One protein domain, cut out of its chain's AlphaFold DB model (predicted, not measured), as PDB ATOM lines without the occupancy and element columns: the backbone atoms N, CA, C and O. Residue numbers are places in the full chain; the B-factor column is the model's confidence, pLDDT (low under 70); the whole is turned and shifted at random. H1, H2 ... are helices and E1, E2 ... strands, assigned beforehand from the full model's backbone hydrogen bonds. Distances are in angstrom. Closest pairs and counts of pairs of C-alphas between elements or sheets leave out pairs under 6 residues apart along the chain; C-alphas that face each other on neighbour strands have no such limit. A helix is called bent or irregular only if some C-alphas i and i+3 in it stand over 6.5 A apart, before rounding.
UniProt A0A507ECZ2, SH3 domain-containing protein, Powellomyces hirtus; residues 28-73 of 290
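What this domain is: This is residues 28 to 73 of the 290 residues of the protein "SH3 domain-containing protein" of Powellomyces hirtus (UniProt A0A507ECZ2). A small twisted sheet of three strands, E1, E2 and E3, folded back and forth one beside the next, has a single irregular helix, H1, over one of its faces, set slantwise near the end where E2 begins and E3 finishes. Residues 56 to 63 loop from that end of E3 to H1. The printed part has 46 residues with three named strands and then one named helix, in the order E1, E2, E3, H1; the sheet runs E1, E2, E3, all antiparallel, and the class is mixed, helices and strands. The whole is compact, with a radius of gyration of the C-alphas of 9.9 A, and its outline is a rod of 30 by 14 by 13 A.

Where its parts are: E3, residues 49 to 55, is the longest strand, 17.2 A from first to last C-alpha; C-alpha 49 is at (-2.374, 36.836, -25.802). E2, residues 41 to 46, measures 15.0 A. E1, residues 35 to 38, measures 10.4 A and begins with C-alpha 35 at (3.007, 28.632, -29.906). H1, residues 64 to 72, measures 14.2 A and ends with C-alpha 72 at (18.861, 24.557, -20.781). It is irregular: C-alphas 68 and 71 are 7.5 A apart.

How they stand to each other: The strands form a meander, each the antiparallel neighbour of the one before, with E2 as the inner strand and E1 and E3 as edge strands. The sheet is only just strongly twisted, with C-alphas up to 4.3 A off its best plane. E1 and E2 are a hairpin, their directions at 143 degrees; N 36 and O 43 are within hydrogen-bond range at 2.9 A, as are N 43 and O 36 at 2.8 A. E2 and E3 are also a hairpin, at 145 degrees, with N 44 and O 51 at 2.8 A and N 51 and O 44 at 2.9 A. H1 is on the sheet at a height of 8.5 A, over E2 and E3. On the local plane its line and that of E2 stand at 46 degrees, slantwise to the strands. The closest C-alphas of H1 and E3 are those of Ser 71 and Asp 55, 6.1 A apart; those of H1 and E2 are Ala 67 and Phe 42, also 6.1 A. In H1, 2 of 5 O i to N i+4 pairs and 2 of 6 O i to N i+3 pairs are within hydrogen-bond range.

The domain as a whole: The two C-alphas farthest apart are those of Ser 31 and Asn 73, at 30.4 A. The printed part has no cut. The links E1 to E2 and E2 to E3 are tight, and E3 to H1 is short. The mean pLDDT of the printed part is 78.7; residues 64 to 66, 68 to 69 and 71 to 73 are under 70.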
ATOM      1  N   VAL A  28      -2.099  39.891 -30.076       84.94
ATOM      2  CA  VAL A  28      -3.190  38.910 -29.977       84.94
ATOM      3  C   VAL A  28      -2.813  37.669 -30.795       84.94
ATOM      4  O   VAL A  28      -2.392  37.809 -31.944       84.94
ATOM      5  N   CYS A  29      -2.938  36.473 -30.218       85.62
ATOM      6  CA  CYS A  29      -2.802  35.208 -30.955       85.62
ATOM      7  C   CYS A  29      -4.133  34.819 -31.617       85.62
ATOM      8  O   CYS A  29      -5.206  35.099 -31.076       85.62
ATOM      9  N   GLY A  30      -4.073  34.195 -32.800       82.50
ATOM     10  CA  GLY A  30      -5.252  33.682 -33.499       82.50
ATOM     11  C   GLY A  30      -5.791  32.400 -32.860       82.50
ATOM     12  O   GLY A  30      -5.095  31.718 -32.114       82.50
ATOM     13  N   SER A  31      -7.029  32.026 -33.191       72.62
ATOM     14  CA  SER A  31      -7.768  30.893 -32.597       72.62
ATOM     15  C   SER A  31      -7.162  29.495 -32.833       72.62
ATOM     16  O   SER A  31      -7.775  28.502 -32.449       72.62
ATOM     17  N   GLY A  32      -6.006  29.395 -33.489       72.50
ATOM     18  CA  GLY A  32      -5.294  28.141 -33.756       72.50
ATOM     19  C   GLY A  32      -3.796  28.196 -33.454       72.50
ATOM     20  O   GLY A  32      -3.115  27.180 -33.600       72.50
ATOM     21  N   ASP A  33      -3.279  29.346 -33.019       78.81
ATOM     22  CA  ASP A  33      -1.859  29.518 -32.740       78.81
ATOM     23  C   ASP A  33      -1.598  29.211 -31.266       78.81
ATOM     24  O   ASP A  33      -1.895  30.019 -30.393       78.81
ATOM     25  N   ASN A  34      -1.044  28.034 -30.974       83.00
ATOM     26  CA  ASN A  34      -0.700  27.660 -29.597       83.00
ATOM     27  C   ASN A  34       0.682  28.186 -29.187       83.00
ATOM     28  O   ASN A  34       0.899  28.522 -28.026       83.00
ATOM     29  N   PHE A  35       1.610  28.279 -30.145       84.62
ATOM     30  CA  PHE A  35       3.007  28.632 -29.906       84.62
ATOM     31  C   PHE A  35       3.547  29.521 -31.027       84.62
ATOM     32  O   PHE A  35       3.182  29.344 -32.188       84.62
ATOM     33  N   ALA A  36       4.446  30.442 -30.693       84.88
ATOM     34  CA  ALA A  36       5.134  31.298 -31.649       84.88
ATOM     35  C   ALA A  36       6.563  31.587 -31.204       84.88
ATOM     36  O   ALA A  36       6.974  31.287 -30.084       84.88
ATOM     37  N   CYS A  37       7.314  32.187 -32.119       84.75
ATOM     38  CA  CYS A  37       8.708  32.518 -31.921       84.75
ATOM     39  C   CYS A  37       9.010  33.946 -32.347       84.75
ATOM     40  O   CYS A  37       8.658  34.356 -33.453       84.75
ATOM     41  N   GLN A  38       9.681  34.694 -31.473       86.44
ATOM     42  CA  GLN A  38      10.108  36.062 -31.736       86.44
ATOM     43  C   GLN A  38      11.581  36.228 -31.370       86.44
ATOM     44  O   GLN A  38      11.943  36.424 -30.211       86.44
ATOM     45  N   GLY A  39      12.453  36.153 -32.378       84.69
ATOM     46  CA  GLY A  39      13.896  36.160 -32.151       84.69
ATOM     47  C   GLY A  39      14.289  34.951 -31.309       84.69
ATOM     48  O   GLY A  39      14.200  33.826 -31.784       84.69
ATOM     49  N   THR A  40      14.703  35.189 -30.069       82.56
ATOM     50  CA  THR A  40      15.061  34.159 -29.088       82.56
ATOM     51  C   THR A  40      13.916  33.784 -28.143       82.56
ATOM     52  O   THR A  40      14.039  32.825 -27.392       82.56
ATOM     53  N   GLN A  41      12.802  34.518 -28.160       85.00
ATOM     54  CA  GLN A  41      11.709  34.327 -27.210       85.00
ATOM     55  C   GLN A  41      10.698  33.328 -27.753       85.00
ATOM     56  O   GLN A  41      10.107  33.551 -28.813       85.00
ATOM     57  N   PHE A  42      10.468  32.249 -27.014       86.06
ATOM     58  CA  PHE A  42       9.367  31.337 -27.269       86.06
ATOM     59  C   PHE A  42       8.109  31.827 -26.566       86.06
ATOM     60  O   PHE A  42       8.114  32.052 -25.354       86.06
ATOM     61  N   LEU A  43       7.026  31.972 -27.322       86.38
ATOM     62  CA  LEU A  43       5.753  32.479 -26.833       86.38
ATOM     63  C   LEU A  43       4.698  31.376 -26.876       86.38
ATOM     64  O   LEU A  43       4.624  30.613 -27.837       86.38
ATOM     65  N   SER A  44       3.853  31.331 -25.853       87.12
ATOM     66  CA  SER A  44       2.630  30.527 -25.820       87.12
ATOM     67  C   SER A  44       1.418  31.444 -25.806       87.12
ATOM     68  O   SER A  44       1.463  32.545 -25.250       87.12
ATOM     69  N   CYS A  45       0.342  31.004 -26.446       87.56
ATOM     70  CA  CYS A  45      -0.918  31.724 -26.445       87.56
ATOM     71  C   CYS A  45      -1.697  31.405 -25.164       87.56
ATOM     72  O   CYS A  45      -2.257  30.321 -25.010       87.56
ATOM     73  N   GLU A  46      -1.774  32.369 -24.250       87.31
ATOM     74  CA  GLU A  46      -2.592  32.290 -23.043       87.31
ATOM     75  C   GLU A  46      -3.693  33.351 -23.101       87.31
ATOM     76  O   GLU A  46      -3.432  34.547 -23.230       87.31
ATOM     77  N   ASN A  47      -4.955  32.922 -23.002       87.94
ATOM     78  CA  ASN A  47      -6.125  33.812 -23.013       87.94
ATOM     79  C   ASN A  47      -6.173  34.771 -24.224       87.94
ATOM     80  O   ASN A  47      -6.569  35.930 -24.094       87.94
ATOM     81  N   GLY A  48      -5.749  34.303 -25.403       86.44
ATOM     82  CA  GLY A  48      -5.723  35.114 -26.626       86.44
ATOM     83  C   GLY A  48      -4.571  36.121 -26.687       86.44
ATOM     84  O   GLY A  48      -4.545  36.972 -27.576       86.44
ATOM     85  N   ARG A  49      -3.596  36.033 -25.778       87.44
ATOM     86  CA  ARG A  49      -2.374  36.836 -25.802       87.44
ATOM     87  C   ARG A  49      -1.132  35.971 -25.834       87.44
ATOM     88  O   ARG A  49      -1.047  34.942 -25.176       87.44
ATOM     89  N   TRP A  50      -0.139  36.453 -26.559       86.75
ATOM     90  CA  TRP A  50       1.195  35.883 -26.527       86.75
ATOM     91  C   TRP A  50       1.895  36.208 -25.205       86.75
ATOM     92  O   TRP A  50       2.073  37.376 -24.849       86.75
ATOM     93  N   VAL A  51       2.320  35.161 -24.508       86.38
ATOM     94  CA  VAL A  51       3.086  35.224 -23.263       86.38
ATOM     95  C   VAL A  51       4.417  34.517 -23.485       86.38
ATOM     96  O   VAL A  51       4.442  33.392 -23.983       86.38
ATOM     97  N   VAL A  52       5.525  35.173 -23.134       86.94
ATOM     98  CA  VAL A  52       6.863  34.573 -23.225       86.94
ATOM     99  C   VAL A  52       6.966  33.437 -22.207       86.94
ATOM    100  O   VAL A  52       6.775  33.654 -21.014       86.94
ATOM    101  N   GLN A  53       7.254  32.232 -22.692       83.38
ATOM    102  CA  GLN A  53       7.439  31.026 -21.881       83.38
ATOM    103  C   GLN A  53       8.914  30.727 -21.621       83.38
ATOM    104  O   GLN A  53       9.258  30.245 -20.548       83.38
ATOM    105  N   ASN A  54       9.784  30.989 -22.601       80.31
ATOM    106  CA  ASN A  54      11.210  30.688 -22.509       80.31
ATOM    107  C   ASN A  54      12.026  31.691 -23.331       80.31
ATOM    108  O   ASN A  54      11.634  32.036 -24.447       80.31
ATOM    109  N   ASP A  55      13.186  32.092 -22.813       82.88
ATOM    110  CA  ASP A  55      14.199  32.838 -23.560       82.88
ATOM    111  C   ASP A  55      15.301  31.865 -23.996       82.88
ATOM    112  O   ASP A  55      16.130  31.421 -23.202       82.88
ATOM    113  N   CYS A  56      15.297  31.506 -25.276       79.25
ATOM    114  CA  CYS A  56      16.281  30.607 -25.855       79.25
ATOM    115  C   CYS A  56      17.638  31.305 -26.042       79.25
ATOM    116  O   CYS A  56      17.721  32.504 -26.290       79.25
ATOM    117  N   VAL A  57      18.734  30.545 -25.999       74.69
ATOM    118  CA  VAL A  57      20.074  31.084 -26.312       74.69
ATOM    119  C   VAL A  57      20.239  31.366 -27.813       74.69
ATOM    120  O   VAL A  57      20.963  32.277 -28.212       74.69
ATOM    121  N   THR A  58      19.516  30.624 -28.655       70.62
ATOM    122  CA  THR A  58      19.440  30.811 -30.113       70.62
ATOM    123  C   THR A  58      18.119  31.410 -30.555       70.62
ATOM    124  O   THR A  58      17.169  31.493 -29.778       70.62
ATOM    125  N   GLN A  59      18.029  31.744 -31.849       79.25
ATOM    126  CA  GLN A  59      16.731  31.947 -32.480       79.25
ATOM    127  C   GLN A  59      15.829  30.746 -32.211       79.25
ATOM    128  O   GLN A  59      16.198  29.603 -32.485       79.25
ATOM    129  N   CYS A  60      14.662  31.012 -31.644       78.19
ATOM    130  CA  CYS A  60      13.733  29.957 -31.333       78.19
ATOM    131  C   CYS A  60      13.041  29.495 -32.621       78.19
ATOM    132  O   CYS A  60      12.800  30.270 -33.552       78.19
ATOM    133  N   LEU A  61      12.730  28.205 -32.676       76.50
ATOM    134  CA  LEU A  61      11.926  27.623 -33.741       76.50
ATOM    135  C   LEU A  61      10.493  27.487 -33.231       76.50
ATOM    136  O   LEU A  61      10.295  27.177 -32.056       76.50
ATOM    137  N   SER A  62       9.504  27.645 -34.116       70.81
ATOM    138  CA  SER A  62       8.078  27.395 -33.838       70.81
ATOM    139  C   SER A  62       7.783  25.896 -33.633       70.81
ATOM    140  O   SER A  62       6.901  25.326 -34.269       70.81
ATOM    141  N   ASN A  63       8.571  25.236 -32.783       73.00
ATOM    142  CA  ASN A  63       8.496  23.832 -32.423       73.00
ATOM    143  C   ASN A  63       8.493  23.709 -30.883       73.00
ATOM    144  O   ASN A  63       9.510  24.006 -30.246       73.00
ATOM    145  N   PRO A  64       7.387  23.243 -30.276       67.44
ATOM    146  CA  PRO A  64       7.222  23.227 -28.822       67.44
ATOM    147  C   PRO A  64       8.209  22.301 -28.091       67.44
ATOM    148  O   PRO A  64       8.594  22.592 -26.956       67.44
ATOM    149  N   ALA A  65       8.673  21.220 -28.729       65.94
ATOM    150  CA  ALA A  65       9.614  20.281 -28.111       65.94
ATOM    151  C   ALA A  65      11.009  20.902 -27.919       65.94
ATOM    152  O   ALA A  65      11.635  20.717 -26.880       65.94
ATOM    153  N   PHE A  66      11.475  21.697 -28.888       68.25
ATOM    154  CA  PHE A  66      12.729  22.447 -28.746       68.25
ATOM    155  C   PHE A  66      12.580  23.595 -27.763       68.25
ATOM    156  O   PHE A  66      13.421  23.804 -26.894       68.25
ATOM    157  N   ALA A  67      11.505  24.358 -27.913       70.38
ATOM    158  CA  ALA A  67      11.402  25.635 -27.244       70.38
ATOM    159  C   ALA A  67      11.097  25.516 -25.743       70.38
ATOM    160  O   ALA A  67      11.519  26.367 -24.964       70.38
ATOM    161  N   SER A  68      10.472  24.418 -25.307       67.81
ATOM    162  CA  SER A  68      10.368  24.084 -23.877       67.81
ATOM    163  C   SER A  68      11.726  23.780 -23.230       67.81
ATOM    164  O   SER A  68      11.906  24.044 -22.045       67.81
ATOM    165  N   GLN A  69      12.705  23.296 -24.002       68.25
ATOM    166  CA  GLN A  69      14.012  22.855 -23.495       68.25
ATOM    167  C   GLN A  69      15.172  23.801 -23.849       68.25
ATOM    168  O   GLN A  69      16.296  23.620 -23.379       68.25
ATOM    169  N   CYS A  70      14.924  24.832 -24.660       71.44
ATOM    170  CA  CYS A  70      15.980  25.685 -25.201       71.44
ATOM    171  C   CYS A  70      16.731  26.505 -24.134       71.44
ATOM    172  O   CYS A  70      17.917  26.772 -24.320       71.44
ATOM    173  N   SER A  71      16.099  26.850 -23.005       65.56
ATOM    174  CA  SER A  71      16.752  27.564 -21.892       65.56
ATOM    175  C   SER A  71      17.886  26.768 -21.248       65.56
ATOM    176  O   SER A  71      18.822  27.347 -20.704       65.56
ATOM    177  N   ASN A  72      17.824  25.436 -21.320       61.84
ATOM    178  CA  ASN A  72      18.861  24.557 -20.781       61.84
ATOM    179  C   ASN A  72      20.005  24.332 -21.783       61.84
ATOM    180  O   ASN A  72      21.086  23.863 -21.429       61.84
ATOM    181  N   ASN A  73      19.784  24.693 -23.047       55.06
ATOM    182  CA  ASN A  73      20.665  24.368 -24.153       55.06
ATOM    183  C   ASN A  73      21.604  25.548 -24.452       55.06
ATOM    184  O   ASN A  73      21.523  26.224 -25.478       55.06
TER     185      ASN A  73